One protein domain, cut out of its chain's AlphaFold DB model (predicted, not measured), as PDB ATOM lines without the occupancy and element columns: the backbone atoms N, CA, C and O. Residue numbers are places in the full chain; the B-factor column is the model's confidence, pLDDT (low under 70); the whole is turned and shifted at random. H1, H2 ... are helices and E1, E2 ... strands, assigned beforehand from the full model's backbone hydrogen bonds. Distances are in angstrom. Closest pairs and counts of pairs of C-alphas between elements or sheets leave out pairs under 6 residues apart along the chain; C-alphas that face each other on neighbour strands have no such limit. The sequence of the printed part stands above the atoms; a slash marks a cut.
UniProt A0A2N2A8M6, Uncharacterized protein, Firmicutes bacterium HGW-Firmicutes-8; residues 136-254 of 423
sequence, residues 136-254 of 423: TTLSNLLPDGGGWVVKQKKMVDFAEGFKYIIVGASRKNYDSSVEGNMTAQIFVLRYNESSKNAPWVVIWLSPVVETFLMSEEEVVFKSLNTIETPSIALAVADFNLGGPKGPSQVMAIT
ATOM      1  N   THR A 136      15.561 -29.359  90.545       87.19
ATOM      2  CA  THR A 136      14.953 -30.690  90.694       87.19
ATOM      3  C   THR A 136      14.249 -31.144  89.416       87.19
ATOM      4  O   THR A 136      14.405 -32.286  88.987       87.19
ATOM      5  N   THR A 137      13.476 -30.262  88.774       88.31
ATOM      6  CA  THR A 137      12.829 -30.557  87.491       88.31
ATOM      7  C   THR A 137      13.868 -30.805  86.403       88.31
ATOM      8  O   THR A 137      13.716 -31.761  85.652       88.31
ATOM      9  N   LEU A 138      14.927 -29.993  86.327       88.12
ATOM     10  CA  LEU A 138      15.998 -30.164  85.339       88.12
ATOM     11  C   LEU A 138      16.762 -31.477  85.534       88.12
ATOM     12  O   LEU A 138      16.966 -32.203  84.566       88.12
ATOM     13  N   SER A 139      17.124 -31.818  86.770       85.88
ATOM     14  CA  SER A 139      17.800 -33.074  87.103       85.88
ATOM     15  C   SER A 139      16.965 -34.303  86.747       85.88
ATOM     16  O   SER A 139      17.516 -35.309  86.311       85.88
ATOM     17  N   ASN A 140      15.637 -34.222  86.877       87.06
ATOM     18  CA  ASN A 140      14.723 -35.310  86.513       87.06
ATOM     19  C   ASN A 140      14.516 -35.466  84.997       87.06
ATOM     20  O   ASN A 140      13.953 -36.468  84.565       87.06
ATOM     21  N   LEU A 141      14.923 -34.479  84.191       87.00
ATOM     22  CA  LEU A 141      14.846 -34.541  82.728       87.00
ATOM     23  C   LEU A 141      16.065 -35.223  82.098       87.00
ATOM     24  O   LEU A 141      16.039 -35.522  80.905       87.00
ATOM     25  N   LEU A 142      17.120 -35.460  82.877       82.94
ATOM     26  CA  LEU A 142      18.317 -36.141  82.406       82.94
ATOM     27  C   LEU A 142      18.128 -37.665  82.346       82.94
ATOM     28  O   LEU A 142      17.356 -38.226  83.133       82.94
ATOM     29  N   PRO A 143      18.841 -38.351  81.431       76.75
ATOM     30  CA  PRO A 143      18.852 -39.808  81.375       76.75
ATOM     31  C   PRO A 143      19.235 -40.429  82.730       76.75
ATOM     32  O   PRO A 143      20.001 -39.851  83.503       76.75
ATOM     33  N   ASP A 144      18.714 -41.630  82.991       81.31
ATOM     34  CA  ASP A 144      19.020 -42.494  84.148       81.31
ATOM     35  C   ASP A 144      18.325 -42.161  85.482       81.31
ATOM     36  O   ASP A 144      18.568 -42.827  86.487       81.31
ATOM     37  N   GLY A 145      17.386 -41.209  85.508       67.25
ATOM     38  CA  GLY A 145      16.371 -41.145  86.571       67.25
ATOM     39  C   GLY A 145      16.840 -40.659  87.949       67.25
ATOM     40  O   GLY A 145      16.162 -40.930  88.940       67.25
ATOM     41  N   GLY A 146      17.948 -39.916  88.038       73.88
ATOM     42  CA  GLY A 146      18.324 -39.184  89.252       73.88
ATOM     43  C   GLY A 146      19.830 -39.022  89.462       73.88
ATOM     44  O   GLY A 146      20.647 -39.529  88.700       73.88
ATOM     45  N   GLY A 147      20.205 -38.276  90.504       85.44
ATOM     46  CA  GLY A 147      21.601 -38.094  90.938       85.44
ATOM     47  C   GLY A 147      22.381 -36.985  90.224       85.44
ATOM     48  O   GLY A 147      23.465 -36.620  90.674       85.44
ATOM     49  N   TRP A 148      21.832 -36.412  89.153       88.56
ATOM     50  CA  TRP A 148      22.394 -35.223  88.521       88.56
ATOM     51  C   TRP A 148      22.147 -33.979  89.371       88.56
ATOM     52  O   TRP A 148      21.029 -33.707  89.808       88.56
ATOM     53  N   VAL A 149      23.194 -33.189  89.556       86.81
ATOM     54  CA  VAL A 149      23.171 -31.887  90.214       86.81
ATOM     55  C   VAL A 149      23.406 -30.835  89.144       86.81
ATOM     56  O   VAL A 149      24.453 -30.837  88.492       86.81
ATOM     57  N   VAL A 150      22.434 -29.944  88.952       86.56
ATOM     58  CA  VAL A 150      22.595 -28.777  88.080       86.56
ATOM     59  C   VAL A 150      23.688 -27.888  88.660       86.56
ATOM     60  O   VAL A 150      23.595 -27.454  89.805       86.56
ATOM     61  N   LYS A 151      24.725 -27.628  87.867       83.38
ATOM     62  CA  LYS A 151      25.821 -26.723  88.233       83.38
ATOM     63  C   LYS A 151      25.605 -25.345  87.640       83.38
ATOM     64  O   LYS A 151      25.829 -24.341  88.307       83.38
ATOM     65  N   GLN A 152      25.081 -25.299  86.419       82.44
ATOM     66  CA  GLN A 152      24.797 -24.050  85.738       82.44
ATOM     67  C   GLN A 152      23.610 -24.178  84.796       82.44
ATOM     68  O   GLN A 152      23.362 -25.233  84.217       82.44
ATOM     69  N   LYS A 153      22.893 -23.069  84.605       86.50
ATOM     70  CA  LYS A 153      21.885 -22.947  83.557       86.50
ATOM     71  C   LYS A 153      21.822 -21.538  82.987       86.50
ATOM     72  O   LYS A 153      21.946 -20.558  83.723       86.50
ATOM     73  N   LYS A 154      21.577 -21.430  81.684       85.62
ATOM     74  CA  LYS A 154      21.462 -20.156  80.967       85.62
ATOM     75  C   LYS A 154      20.295 -20.199  79.989       85.62
ATOM     76  O   LYS A 154      20.172 -21.147  79.219       85.62
ATOM     77  N   MET A 155      19.440 -19.175  80.017       88.00
ATOM     78  CA  MET A 155      18.385 -19.010  79.016       88.00
ATOM     79  C   MET A 155      18.988 -18.358  77.779       88.00
ATOM     80  O   MET A 155      19.657 -17.330  77.899       88.00
ATOM     81  N   VAL A 156      18.718 -18.920  76.607       84.81
ATOM     82  CA  VAL A 156      19.171 -18.368  75.334       84.81
ATOM     83  C   VAL A 156      18.029 -18.276  74.334       84.81
ATOM     84  O   VAL A 156      17.163 -19.151  74.250       84.81
ATOM     85  N   ASP A 157      18.039 -17.188  73.572       81.44
ATOM     86  CA  ASP A 157      17.130 -16.968  72.455       81.44
ATOM     87  C   ASP A 157      17.822 -17.453  71.182       81.44
ATOM     88  O   ASP A 157      18.702 -16.783  70.641       81.44
ATOM     89  N   PHE A 158      17.461 -18.659  70.745       74.12
ATOM     90  CA  PHE A 158      18.085 -19.315  69.595       74.12
ATOM     91  C   PHE A 158      17.204 -19.299  68.342       74.12
ATOM     92  O   PHE A 158      17.715 -19.087  67.251       74.12
ATOM     93  N   ALA A 159      15.885 -19.456  68.482       77.69
ATOM     94  CA  ALA A 159      14.952 -19.449  67.356       77.69
ATOM     95  C   ALA A 159      13.654 -18.733  67.731       77.69
ATOM     96  O   ALA A 159      13.208 -18.810  68.876       77.69
ATOM     97  N   GLU A 160      13.035 -18.063  66.760       81.38
ATOM     98  CA  GLU A 160      11.780 -17.340  66.968       81.38
ATOM     99  C   GLU A 160      10.664 -18.279  67.461       81.38
ATOM    100  O   GLU A 160      10.526 -19.409  66.991       81.38
ATOM    101  N   GLY A 161       9.886 -17.820  68.446       86.44
ATOM    102  CA  GLY A 161       8.803 -18.597  69.059       86.44
ATOM    103  C   GLY A 161       9.255 -19.692  70.033       86.44
ATOM    104  O   GLY A 161       8.409 -20.418  70.563       86.44
ATOM    105  N   PHE A 162      10.559 -19.810  70.305       88.81
ATOM    106  CA  PHE A 162      11.101 -20.772  71.259       88.81
ATOM    107  C   PHE A 162      12.061 -20.118  72.255       88.81
ATOM    108  O   PHE A 162      12.906 -19.304  71.888       88.81
ATOM    109  N   LYS A 163      11.993 -20.560  73.513       89.75
ATOM    110  CA  LYS A 163      13.065 -20.358  74.494       89.75
ATOM    111  C   LYS A 163      13.911 -21.600  74.607       89.75
ATOM    112  O   LYS A 163      13.404 -22.716  74.496       89.75
ATOM    113  N   TYR A 164      15.183 -21.392  74.899       90.00
ATOM    114  CA  TYR A 164      16.112 -22.473  75.146       90.00
ATOM    115  C   TYR A 164      16.765 -22.276  76.498       90.00
ATOM    116  O   TYR A 164      17.008 -21.148  76.925       90.00
ATOM    117  N   ILE A 165      17.029 -23.378  77.182       90.50
ATOM    118  CA  ILE A 165      17.860 -23.385  78.377       90.50
ATOM    119  C   ILE A 165      18.987 -24.349  78.106       90.50
ATOM    120  O   ILE A 165      18.747 -25.492  77.729       90.50
ATOM    121  N   ILE A 166      20.202 -23.884  78.315       87.19
ATOM    122  CA  ILE A 166      21.377 -24.733  78.329       87.19
ATOM    123  C   ILE A 166      21.689 -25.012  79.785       87.19
ATOM    124  O   ILE A 166      21.676 -24.086  80.597       87.19
ATOM    125  N   VAL A 167      21.930 -26.272  80.111       86.56
ATOM    126  CA  VAL A 167      22.196 -26.719  81.472       86.56
ATOM    127  C   VAL A 167      23.463 -27.553  81.476       86.56
ATOM    128  O   VAL A 167      23.561 -28.517  80.722       86.56
ATOM    129  N   GLY A 168      24.407 -27.184  82.336       86.44
ATOM    130  CA  GLY A 168      25.533 -28.023  82.729       86.44
ATOM    131  C   GLY A 168      25.184 -28.730  84.035       86.44
ATOM    132  O   GLY A 168      24.817 -28.082  85.025       86.44
ATOM    133  N   ALA A 169      25.255 -30.055  84.045       86.94
ATOM    134  CA  ALA A 169      24.996 -30.867  85.226       86.94
ATOM    135  C   ALA A 169      26.104 -31.894  85.444       86.94
ATOM    136  O   ALA A 169      26.792 -32.306  84.512       86.94
ATOM    137  N   SER A 170      26.248 -32.333  86.690       87.12
ATOM    138  CA  SER A 170      27.208 -33.366  87.071       87.12
ATOM    139  C   SER A 170      26.600 -34.374  88.032       87.12
ATOM    140  O   SER A 170      25.739 -34.004  88.828       87.12
ATOM    141  N   ARG A 171      27.107 -35.601  88.055       87.69
ATOM    142  CA  ARG A 171      26.782 -36.608  89.071       87.69
ATOM    143  C   ARG A 171      28.043 -37.315  89.550       87.69
ATOM    144  O   ARG A 171      28.996 -37.481  88.788       87.69
ATOM    145  N   LYS A 172      28.043 -37.763  90.804       85.62
ATOM    146  CA  LYS A 172      29.120 -38.602  91.343       85.62
ATOM    147  C   LYS A 172      29.126 -39.955  90.625       85.62
ATOM    148  O   LYS A 172      28.063 -40.551  90.446       85.62
ATOM    149  N   ASN A 173      30.299 -40.434  90.213       83.56
ATOM    150  CA  ASN A 173      30.426 -41.752  89.595       83.56
ATOM    151  C   ASN A 173      30.613 -42.823  90.684       83.56
ATOM    152  O   ASN A 173      31.727 -43.057  91.153       83.56
ATOM    153  N   TYR A 174      29.513 -43.450  91.110       77.50
ATOM    154  CA  TYR A 174      29.528 -44.454  92.184       77.50
ATOM    155  C   TYR A 174      30.236 -45.762  91.806       77.50
ATOM    156  O   TYR A 174      30.659 -46.485  92.704       77.50
ATOM    157  N   ASP A 175      30.403 -46.043  90.513       78.31
ATOM    158  CA  ASP A 175      31.072 -47.261  90.038       78.31
ATOM    159  C   ASP A 175      32.600 -47.132  90.033       78.31
ATOM    160  O   ASP A 175      33.317 -48.113  89.829       78.31
ATOM    161  N   SER A 176      33.127 -45.930  90.278       72.12
ATOM    162  CA  SER A 176      34.565 -45.709  90.333       72.12
ATOM    163  C   SER A 176      35.102 -45.892  91.753       72.12
ATOM    164  O   SER A 176      34.620 -45.297  92.714       72.12
ATOM    165  N   SER A 177      36.153 -46.701  91.893       73.75
ATOM    166  CA  SER A 177      36.879 -46.873  93.159       73.75
ATOM    167  C   SER A 177      37.723 -45.652  93.546       73.75
ATOM    168  O   SER A 177      38.402 -45.680  94.569       73.75
ATOM    169  N   VAL A 178      37.739 -44.615  92.706       73.81
ATOM    170  CA  VAL A 178      38.540 -43.405  92.874       73.81
ATOM    171  C   VAL A 178      37.642 -42.312  93.449       73.81
ATOM    172  O   VAL A 178      36.717 -41.832  92.794       73.81
ATOM    173  N   GLU A 179      37.900 -41.929  94.695       74.06
ATOM    174  CA  GLU A 179      37.221 -40.803  95.335       74.06
ATOM    175  C   GLU A 179      37.453 -39.514  94.523       74.06
ATOM    176  O   GLU A 179      38.579 -39.231  94.124       74.06
ATOM    177  N   GLY A 180      36.384 -38.761  94.235       73.00
ATOM    178  CA  GLY A 180      36.447 -37.519  93.443       73.00
ATOM    179  C   GLY A 180      36.081 -37.659  91.959       73.00
ATOM    180  O   GLY A 180      35.899 -36.649  91.279       73.00
ATOM    181  N   ASN A 181      35.886 -38.880  91.453       80.75
ATOM    182  CA  ASN A 181      35.408 -39.081  90.087       80.75
ATOM    183  C   ASN A 181      33.940 -38.659  89.938       80.75
ATOM    184  O   ASN A 181      33.018 -39.192  90.575       80.75
ATOM    185  N   MET A 182      33.714 -37.708  89.043       82.75
ATOM    186  CA  MET A 182      32.398 -37.229  88.656       82.75
ATOM    187  C   MET A 182      32.204 -37.418  87.156       82.75
ATOM    188  O   MET A 182      33.144 -37.547  86.378       82.75
ATOM    189  N   THR A 183      30.947 -37.451  86.744       85.81
ATOM    190  CA  THR A 183      30.572 -37.365  85.336       85.81
ATOM    191  C   THR A 183      29.801 -36.077  85.121       85.81
ATOM    192  O   THR A 183      29.024 -35.672  85.987       85.81
ATOM    193  N   ALA A 184      30.032 -35.422  83.993       85.62
ATOM    194  CA  ALA A 184      29.404 -34.166  83.616       85.62
ATOM    195  C   ALA A 184      28.731 -34.290  82.247       85.62
ATOM    196  O   ALA A 184      29.131 -35.101  81.408       85.62
ATOM    197  N   GLN A 185      27.687 -33.494  82.029       86.12
ATOM    198  CA  GLN A 185      26.944 -33.460  80.776       86.12
ATOM    199  C   GLN A 185      26.304 -32.085  80.571       86.12
ATOM    200  O   GLN A 185      25.783 -31.483  81.516       86.12
ATOM    201  N   ILE A 186      26.294 -31.615  79.323       85.75
ATOM    202  CA  ILE A 186      25.477 -30.481  78.895       85.75
ATOM    203  C   ILE A 186      24.213 -31.000  78.231       85.75
ATOM    204  O   ILE A 186      24.235 -31.954  77.457       85.75
ATOM    205  N   PHE A 187      23.106 -30.317  78.467       88.88
ATOM    206  CA  PHE A 187      21.877 -30.543  77.729       88.88
ATOM    207  C   PHE A 187      21.176 -29.241  77.401       88.88
ATOM    208  O   PHE A 187      21.300 -28.235  78.103       88.88
ATOM    209  N   VAL A 188      20.427 -29.274  76.304       89.75
ATOM    210  CA  VAL A 188      19.645 -28.131  75.845       89.75
ATOM    211  C   VAL A 188      18.178 -28.496  75.865       89.75
ATOM    212  O   VAL A 188      17.735 -29.462  75.238       89.75
ATOM    213  N   LEU A 189      17.420 -27.692  76.596       91.69
ATOM    214  CA  LEU A 189      15.975 -27.755  76.639       91.69
ATOM    215  C   LEU A 189      15.389 -26.690  75.730       91.69
ATOM    216  O   LEU A 189      15.931 -25.594  75.609       91.69
ATOM    217  N   ARG A 190      14.234 -26.997  75.154       92.31
ATOM    218  CA  ARG A 190      13.426 -26.080  74.357       92.31
ATOM    219  C   ARG A 190      12.037 -25.944  74.965       92.31
ATOM    220  O   ARG A 190      11.422 -26.941  75.343       92.31
ATOM    221  N   TYR A 191      11.523 -24.724  74.976       91.81
ATOM    222  CA  TYR A 191      10.158 -24.375  75.351       91.81
ATOM    223  C   TYR A 191       9.486 -23.631  74.202       91.81
ATOM    224  O   TYR A 191      10.064 -22.703  73.640       91.81
ATOM    225  N   ASN A 192       8.274 -24.048  73.834       91.25
ATOM    226  CA  ASN A 192       7.491 -23.403  72.781       91.25
ATOM    227  C   ASN A 192       6.661 -22.261  73.376       91.25
ATOM    228  O   ASN A 192       5.661 -22.518  74.046       91.25
ATOM    229  N   GLU A 193       7.032 -21.014  73.084       87.94
ATOM    230  CA  GLU A 193       6.356 -19.826  73.622       87.94
ATOM    231  C   GLU A 193       4.897 -19.712  73.160       87.94
ATOM    232  O   GLU A 193       4.063 -19.131  73.854       87.94
ATOM    233  N   SER A 194       4.570 -20.296  72.003       87.81
ATOM    234  CA  SER A 194       3.214 -20.262  71.442       87.81
ATOM    235  C   SER A 194       2.231 -21.141  72.221       87.81
ATOM    236  O   SER A 194       1.017 -21.008  72.059       87.81
ATOM    237  N   SER A 195       2.726 -22.040  73.076       87.75
ATOM    238  CA  SER A 195       1.912 -22.942  73.886       87.75
ATOM    239  C   SER A 195       2.161 -22.677  75.366       87.75
ATOM    240  O   SER A 195       3.146 -23.138  75.936       87.75
ATOM    241  N   LYS A 196       1.222 -21.973  76.013       75.62
ATOM    242  CA  LYS A 196       1.322 -21.553  77.426       75.62
ATOM    243  C   LYS A 196       1.613 -22.692  78.414       75.62
ATOM    244  O   LYS A 196       2.140 -22.430  79.487       75.62
ATOM    245  N   ASN A 197       1.304 -23.934  78.040       84.31
ATOM    246  CA  ASN A 197       1.485 -25.127  78.867       84.31
ATOM    247  C   ASN A 197       2.413 -26.166  78.213       84.31
ATOM    248  O   ASN A 197       2.367 -27.338  78.586       84.31
ATOM    249  N   ALA A 198       3.207 -25.791  77.203       87.44
ATOM    250  CA  ALA A 198       4.183 -26.721  76.651       87.44
ATOM    251  C   ALA A 198       5.199 -27.110  77.737       87.44
ATOM    252  O   ALA A 198       5.715 -26.232  78.427       87.44
ATOM    253  N   PRO A 199       5.513 -28.402  77.904       90.94
ATOM    254  CA  PRO A 199       6.616 -28.790  78.766       90.94
ATOM    255  C   PRO A 199       7.940 -28.328  78.148       90.94
ATOM    256  O   PRO A 199       8.068 -28.197  76.928       90.94
ATOM    257  N   TRP A 200       8.946 -28.129  78.996       91.62
ATOM    258  CA  TRP A 200      10.327 -28.090  78.535       91.62
ATOM    259  C   TRP A 200      10.706 -29.467  78.000       91.62
ATOM    260  O   TRP A 200      10.482 -30.478  78.665       91.62
ATOM    261  N   VAL A 201      11.269 -29.505  76.799       91.12
ATOM    262  CA  VAL A 201      11.677 -30.750  76.145       91.12
ATOM    263  C   VAL A 201      13.180 -30.717  75.948       91.12
ATOM    264  O   VAL A 201      13.696 -29.757  75.381       91.12
ATOM    265  N   VAL A 202      13.876 -31.761  76.395       91.00
ATOM    266  CA  VAL A 202      15.291 -31.963  76.067       91.00
ATOM    267  C   VAL A 202      15.385 -32.232  74.570       91.00
ATOM    268  O   VAL A 202      14.797 -33.188  74.068       91.00
ATOM    269  N   ILE A 203      16.082 -31.362  73.847       90.06
ATOM    270  CA  ILE A 203      16.265 -31.486  72.396       90.06
ATOM    271  C   ILE A 203      17.666 -31.958  72.025       90.06
ATOM    272  O   ILE A 203      17.892 -32.334  70.878       90.06
ATOM    273  N   TRP A 204      18.599 -31.919  72.976       90.12
ATOM    274  CA  TRP A 204      19.980 -32.306  72.756       90.12
ATOM    275  C   TRP A 204      20.697 -32.602  74.080       90.12
ATOM    276  O   TRP A 204      20.405 -31.970  75.099       90.12
ATOM    277  N   LEU A 205      21.636 -33.547  74.031       89.19
ATOM    278  CA  LEU A 205      22.489 -34.010  75.126       89.19
ATOM    279  C   LEU A 205      23.920 -34.152  74.593       89.19
ATOM    280  O   LEU A 205      24.114 -34.760  73.538       89.19
ATOM    281  N   SER A 206      24.909 -33.643  75.324       85.19
ATOM    282  CA  SER A 206      26.320 -33.914  75.043       85.19
ATOM    283  C   SER A 206      26.659 -35.370  75.377       85.19
ATOM    284  O   SER A 206      25.946 -36.006  76.163       85.19
ATOM    285  N   PRO A 207      27.779 -35.907  74.870       86.06
ATOM    286  CA  PRO A 207      28.405 -37.066  75.494       86.06
ATOM    287  C   PRO A 207      28.624 -36.825  76.994       86.06
ATOM    288  O   PRO A 207      28.821 -35.686  77.428       86.06
ATOM    289  N   VAL A 208      28.572 -37.900  77.779       84.81
ATOM    290  CA  VAL A 208      28.962 -37.857  79.191       84.81
ATOM    291  C   VAL A 208      30.483 -37.785  79.251       84.81
ATOM    292  O   VAL A 208      31.161 -38.602  78.629       84.81
ATOM    293  N   VAL A 209      31.003 -36.813  79.991       80.50
ATOM    294  CA  VAL A 209      32.441 -36.607  80.176       80.50
ATOM    295  C   VAL A 209      32.809 -37.023  81.593       80.50
ATOM    296  O   VAL A 209      32.157 -36.605  82.551       80.50
ATOM    297  N   GLU A 210      33.832 -37.861  81.736       81.69
ATOM    298  CA  GLU A 210      34.431 -38.147  83.039       81.69
ATOM    299  C   GLU A 210      35.345 -36.990  83.442       81.69
ATOM    300  O   GLU A 210      36.155 -36.520  82.648       81.69
ATOM    301  N   THR A 211      35.210 -36.524  84.678       73.19
ATOM    302  CA  THR A 211      36.042 -35.462  85.246       73.19
ATOM    303  C   THR A 211      36.485 -35.863  86.645       73.19
ATOM    304  O   THR A 211      35.727 -36.457  87.413       73.19
ATOM    305  N   PHE A 212      37.717 -35.513  86.993       68.56
ATOM    306  CA  PHE A 212      38.267 -35.720  88.327       68.56
ATOM    307  C   PHE A 212      38.240 -34.403  89.090       68.56
ATOM    308  O   PHE A 212      38.741 -33.407  88.572       68.56
ATOM    309  N   LEU A 213      37.668 -34.387  90.293       64.81
ATOM    310  CA  LEU A 213      37.546 -33.173  91.093       64.81
ATOM    311  C   LEU A 213      38.060 -33.341  92.508       64.81
ATOM    312  O   LEU A 213      37.858 -34.375  93.141       64.81
ATOM    313  N   MET A 214      38.632 -32.255  93.026       59.22
ATOM    314  CA  MET A 214      38.971 -32.138  94.442       59.22
ATOM    315  C   MET A 214      37.750 -31.761  95.295       59.22
ATOM    316  O   MET A 214      37.738 -32.026  96.496       59.22
ATOM    317  N   SER A 215      36.700 -31.191  94.691       64.25
ATOM    318  CA  SER A 215      35.438 -30.868  95.365       64.25
ATOM    319  C   SER A 215      34.233 -30.916  94.413       64.25
ATOM    320  O   SER A 215      34.364 -30.720  93.207       64.25
ATOM    321  N   GLU A 216      33.026 -31.139  94.949       60.56
ATOM    322  CA  GLU A 216      31.790 -31.170  94.143       60.56
ATOM    323  C   GLU A 216      31.473 -29.825  93.459       60.56
ATOM    324  O   GLU A 216      30.608 -29.770  92.582       60.56
ATOM    325  N   GLU A 217      32.132 -28.735  93.844       61.69
ATOM    326  CA  GLU A 217      31.909 -27.389  93.306       61.69
ATOM    327  C   GLU A 217      32.758 -27.088  92.059       61.69
ATOM    328  O   GLU A 217      32.462 -26.142  91.334       61.69
ATOM    329  N   GLU A 218      33.761 -27.913  91.752       62.25
ATOM    330  CA  GLU A 218      34.811 -27.590  90.776       62.25
ATOM    331  C   GLU A 218      34.683 -28.322  89.434       62.25
ATOM    332  O   GLU A 218      35.683 -28.508  88.757       62.25
ATOM    333  N   VAL A 219      33.484 -28.750  89.019       57.12
ATOM    334  CA  VAL A 219      33.286 -29.564  87.796       57.12
ATOM    335  C   VAL A 219      33.944 -28.908  86.579       57.12
ATOM    336  O   VAL A 219      33.505 -27.854  86.127       57.12
ATOM    337  N   VAL A 220      35.008 -29.532  86.049       60.12
ATOM    338  CA  VAL A 220      35.683 -29.097  84.824       60.12
ATOM    339  C   VAL A 220      34.938 -29.668  83.637       60.12
ATOM    340  O   VAL A 220      34.942 -30.872  83.407       60.12
ATOM    341  N   PHE A 221      34.307 -28.788  82.871       61.59
ATOM    342  CA  PHE A 221      33.788 -29.129  81.562       61.59
ATOM    343  C   PHE A 221      34.544 -28.308  80.528       61.59
ATOM    344  O   PHE A 221      34.746 -27.109  80.719       61.59
ATOM    345  N   LYS A 222      35.008 -28.976  79.475       66.50
ATOM    346  CA  LYS A 222      35.593 -28.358  78.288       66.50
ATOM    347  C   LYS A 222      35.067 -29.133  77.103       66.50
ATOM    348  O   LYS A 222      35.463 -30.262  76.855       66.50
ATOM    349  N   SER A 223      34.060 -28.592  76.438       66.88
ATOM    350  CA  SER A 223      33.732 -29.055  75.093       66.88
ATOM    351  C   SER A 223      32.929 -28.003  74.366       66.88
ATOM    352  O   SER A 223      32.163 -27.261  74.978       66.88
ATOM    353  N   LEU A 224      33.093 -27.973  73.050       75.75
ATOM    354  CA  LEU A 224      32.235 -27.241  72.139       75.75
ATOM    355  C   LEU A 224      31.316 -28.245  71.447       75.75
ATOM    356  O   LEU A 224      31.772 -29.218  70.852       75.75
ATOM    357  N   ASN A 225      30.015 -28.006  71.510       79.94
ATOM    358  CA  ASN A 225      29.019 -28.822  70.835       79.94
ATOM    359  C   ASN A 225      28.088 -27.948  70.015       79.94
ATOM    360  O   ASN A 225      27.803 -26.818  70.399       79.94
ATOM    361  N   THR A 226      27.554 -28.491  68.925       80.38
ATOM    362  CA  THR A 226      26.671 -27.734  68.036       80.38
ATOM    363  C   THR A 226      25.304 -28.391  67.928       80.38
ATOM    364  O   THR A 226      25.187 -29.603  67.753       80.38
ATOM    365  N   ILE A 227      24.260 -27.567  68.003       81.62
ATOM    366  CA  ILE A 227      22.879 -27.923  67.693       81.62
ATOM    367  C   ILE A 227      22.479 -27.197  66.415       81.62
ATOM    368  O   ILE A 227      22.454 -25.966  66.368       81.62
ATOM    369  N   GLU A 228      22.136 -27.962  65.388       79.44
ATOM    370  CA  GLU A 228      21.805 -27.432  64.070       79.44
ATOM    371  C   GLU A 228      20.303 -27.505  63.800       79.44
ATOM    372  O   GLU A 228      19.629 -28.507  64.051       79.44
ATOM    373  N   THR A 229      19.776 -26.431  63.234       73.50
ATOM    374  CA  THR A 229      18.488 -26.403  62.541       73.50
ATOM    375  C   THR A 229      18.746 -26.051  61.073       73.50
ATOM    376  O   THR A 229      19.838 -25.581  60.753       73.50
ATOM    377  N   PRO A 230      17.770 -26.209  60.158       68.62
ATOM    378  CA  PRO A 230      17.970 -25.876  58.744       68.62
ATOM    379  C   PRO A 230      18.419 -24.432  58.468       68.62
ATOM    380  O   PRO A 230      18.869 -24.143  57.364       68.62
ATOM    381  N   SER A 231      18.256 -23.521  59.431       66.75
ATOM    382  CA  SER A 231      18.520 -22.092  59.258       66.75
ATOM    383  C   SER A 231      19.324 -21.445  60.386       66.75
ATOM    384  O   SER A 231      19.617 -20.267  60.278       66.75
ATOM    385  N   ILE A 232      19.640 -22.135  61.483       76.44
ATOM    386  CA  ILE A 232      20.346 -21.548  62.638       76.44
ATOM    387  C   ILE A 232      21.188 -22.633  63.317       76.44
ATOM    388  O   ILE A 232      20.715 -23.764  63.458       76.44
ATOM    389  N   ALA A 233      22.387 -22.286  63.781       82.12
ATOM    390  CA  ALA A 233      23.240 -23.142  64.602       82.12
ATOM    391  C   ALA A 233      23.485 -22.527  65.986       82.12
ATOM    392  O   ALA A 233      23.729 -21.324  66.101       82.12
ATOM    393  N   LEU A 234      23.371 -23.346  67.030       82.00
ATOM    394  CA  LEU A 234      23.705 -23.005  68.410       82.00
ATOM    395  C   LEU A 234      24.958 -23.786  68.775       82.00
ATOM    396  O   LEU A 234      24.888 -24.998  68.968       82.00
ATOM    397  N   ALA A 235      26.082 -23.095  68.883       78.31
ATOM    398  CA  ALA A 235      27.282 -23.656  69.470       78.31
ATOM    399  C   ALA A 235      27.257 -23.391  70.977       78.31
ATOM    400  O   ALA A 235      27.082 -22.255  71.420       78.31
ATOM    401  N   VAL A 236      27.391 -24.451  71.758       75.38
ATOM    402  CA  VAL A 236      27.410 -24.432  73.214       75.38
ATOM    403  C   VAL A 236      28.785 -24.862  73.665       75.38
ATOM    404  O   VAL A 236      29.259 -25.921  73.256       75.38
ATOM    405  N   ALA A 237      29.393 -24.073  74.536       72.06
ATOM    406  CA  ALA A 237      30.595 -24.494  75.222       72.06
ATOM    407  C   ALA A 237      30.480 -24.218  76.709       72.06
ATOM    408  O   ALA A 237      29.846 -23.252  77.111       72.06
ATOM    409  N   ASP A 238      31.082 -25.072  77.514       70.81
ATOM    410  CA  ASP A 238      31.275 -24.816  78.935       70.81
ATOM    411  C   ASP A 238      32.770 -24.941  79.205       70.81
ATOM    412  O   ASP A 238      33.441 -25.792  78.615       70.81
ATOM    413  N   PHE A 239      33.275 -23.997  79.986       63.94
ATOM    414  CA  PHE A 239      34.665 -23.879  80.383       63.94
ATOM    415  C   PHE A 239      34.674 -23.782  81.896       63.94
ATOM    416  O   PHE A 239      33.987 -22.934  82.467       63.94
ATOM    417  N   ASN A 240      35.504 -24.590  82.539       59.94
ATOM    418  CA  ASN A 240      35.875 -24.344  83.922       59.94
ATOM    419  C   ASN A 240      37.199 -23.594  83.971       59.94
ATOM    420  O   ASN A 240      38.219 -24.077  83.472       59.94
ATOM    421  N   LEU A 241      37.173 -22.427  84.604       53.03
ATOM    422  CA  LEU A 241      38.378 -21.686  84.933       53.03
ATOM    423  C   LEU A 241      38.491 -21.667  86.459       53.03
ATOM    424  O   LEU A 241      37.777 -20.939  87.150       53.03
ATOM    425  N   GLY A 242      39.378 -22.522  86.970       50.28
ATOM    426  CA  GLY A 242      39.623 -22.696  88.397       50.28
ATOM    427  C   GLY A 242      40.114 -21.429  89.111       50.28
ATOM    428  O   GLY A 242      40.496 -20.426  88.502       50.28
ATOM    429  N   GLY A 243      40.130 -21.498  90.443       51.84
ATOM    430  CA  GLY A 243      40.551 -20.422  91.343       51.84
ATOM    431  C   GLY A 243      39.408 -19.862  92.208       51.84
ATOM    432  O   GLY A 243      38.236 -20.131  91.957       51.84
ATOM    433  N   PRO A 244      39.722 -19.029  93.221       38.56
ATOM    434  CA  PRO A 244      38.781 -18.586  94.262       38.56
ATOM    435  C   PRO A 244      37.662 -17.653  93.771       38.56
ATOM    436  O   PRO A 244      36.837 -17.217  94.571       38.56
ATOM    437  N   LYS A 245      37.655 -17.293  92.482       36.84
ATOM    438  CA  LYS A 245      36.625 -16.434  91.888       36.84
ATOM    439  C   LYS A 245      35.541 -17.206  91.130       36.84
ATOM    440  O   LYS A 245      34.479 -16.617  90.958       36.84
ATOM    441  N   GLY A 246      35.778 -18.474  90.749       47.62
ATOM    442  CA  GLY A 246      34.916 -19.254  89.844       47.62
ATOM    443  C   GLY A 246      34.791 -18.580  88.471       47.62
ATOM    444  O   GLY A 246      34.656 -17.359  88.391       47.62
ATOM    445  N   PRO A 247      34.815 -19.320  87.357       49.94
ATOM    446  CA  PRO A 247      33.514 -19.772  86.885       49.94
ATOM    447  C   PRO A 247      33.530 -21.044  86.015       49.94
ATOM    448  O   PRO A 247      34.326 -21.207  85.094       49.94
ATOM    449  N   SER A 248      32.527 -21.887  86.238       53.94
ATOM    450  CA  SER A 248      31.851 -22.623  85.171       53.94
ATOM    451  C   SER A 248      31.036 -21.601  84.367       53.94
ATOM    452  O   SER A 248      30.186 -20.900  84.934       53.94
ATOM    453  N   GLN A 249      31.342 -21.411  83.082       62.31
ATOM    454  CA  GLN A 249      30.528 -20.588  82.180       62.31
ATOM    455  C   GLN A 249      30.028 -21.406  81.004       62.31
ATOM    456  O   GLN A 249      30.770 -21.693  80.073       62.31
ATOM    457  N   VAL A 250      28.721 -21.642  80.985       65.44
ATOM    458  CA  VAL A 250      28.003 -22.064  79.793       65.44
ATOM    459  C   VAL A 250      27.859 -20.871  78.852       65.44
ATOM    460  O   VAL A 250      27.049 -19.959  79.054       65.44
ATOM    461  N   MET A 251      28.631 -20.918  77.781       72.31
ATOM    462  CA  MET A 251      28.501 -20.083  76.609       72.31
ATOM    463  C   MET A 251      27.495 -20.638  75.621       72.31
ATOM    464  O   MET A 251      27.405 -21.844  75.386       72.31
ATOM    465  N   ALA A 252      26.826 -19.714  74.943       75.88
ATOM    466  CA  ALA A 252      26.108 -20.035  73.734       75.88
ATOM    467  C   ALA A 252      26.319 -18.973  72.671       75.88
ATOM    468  O   ALA A 252      26.205 -17.771  72.923       75.88
ATOM    469  N   ILE A 253      26.594 -19.463  71.477       79.06
ATOM    470  CA  ILE A 253      26.846 -18.685  70.286       79.06
ATOM    471  C   ILE A 253      25.790 -19.095  69.276       79.06
ATOM    472  O   ILE A 253      25.679 -20.274  68.941       79.06
ATOM    473  N   THR A 254      25.007 -18.133  68.798       81.06
ATOM    474  CA  THR A 254      24.021 -18.392  67.749       81.06
ATOM    475  C   THR A 254      24.466 -17.770  66.439       81.06
ATOM    476  O   THR A 254      24.902 -16.618  66.411       81.06
TER     477      THR A 254
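This is residues 136 to 254 of the 423 residues of an uncharacterized protein of Firmicutes bacterium HGW-Firmicutes-8 (UniProt A0A2N2A8M6). The model is an elongated sandwich of two antiparallel sheets, a strongly twisted one of E1 to E5 with long hairpins and a smaller one of E6, E7 and E8 that covers part of one face; the short helix H1 sits over the larger sheet's other face. The turns of the E2-E3 and E3-E4 hairpins reach toward the two ends of the long axis. The 119 printed residues hold one named helix, then eight named strands, mostly strand by class. The larger sheet is branched at E3; the smaller has the order E6, E7, E8. The whole is compact, with a radius of gyration of the C-alphas of 14.9 A, and spans 47 by 28 by 24 A.

Start at H1, residues 136 to 140, which is on the larger sheet at a height over the sheet of 8.1 A; in it every O i to N i+4 pair is within hydrogen-bond range. E1, residues 149 to 159, bends by 59 degrees at residue 152 and forms a hairpin with E2, residues 162 to 172, over which H1 lies; look for N 154 and O 166, 2.9 A apart. E3, residues 181 to 192, is the antiparallel neighbour of E2, with N 167 and O 187 at 2.9 A. On the other side of E3 from E2 find E4, residues 201 to 205, with N 190 and O 201 at 2.8 A, and E5, residues 209 to 212, with N 184 and O 209 at 2.8 A. E1 to E4 make a meander, each strand the antiparallel neighbour of the one before. A second meander follows: E6, residues 222 to 228, E7, residues 232 to 240, and E8, residues 248 to 254, with N 225 and O 236 at 2.8 A and N 251 and O 237 at 2.7 A. The sheets form a sandwich, face to face, their strands at 23 degrees; the closest C-alphas of E1 and E8 are those of Phe 158 and Thr 254, 6.3 A apart. E5 is apart from E7 and E8.

Find C-alpha 136 at (14.953, -30.690, 90.694), where H1 begins. E1 measures 27.3 A from first to last C-alpha, E2 32.3 A, E3 36.4 A and E7 26.5 A. E3 starts at C-alpha 181, (35.408, -39.081, 90.087), and E8 ends at C-alpha 254, (24.021, -18.392, 67.749).

The two C-alphas farthest apart are those of Ser 177 and Ser 194, at 48.1 A. The printed part has no cut, and no link is long. The mean pLDDT of the printed part is 77.9; look for values under 70 at residue 145, residues 212 to 223, 230 to 231 and 239 to 250.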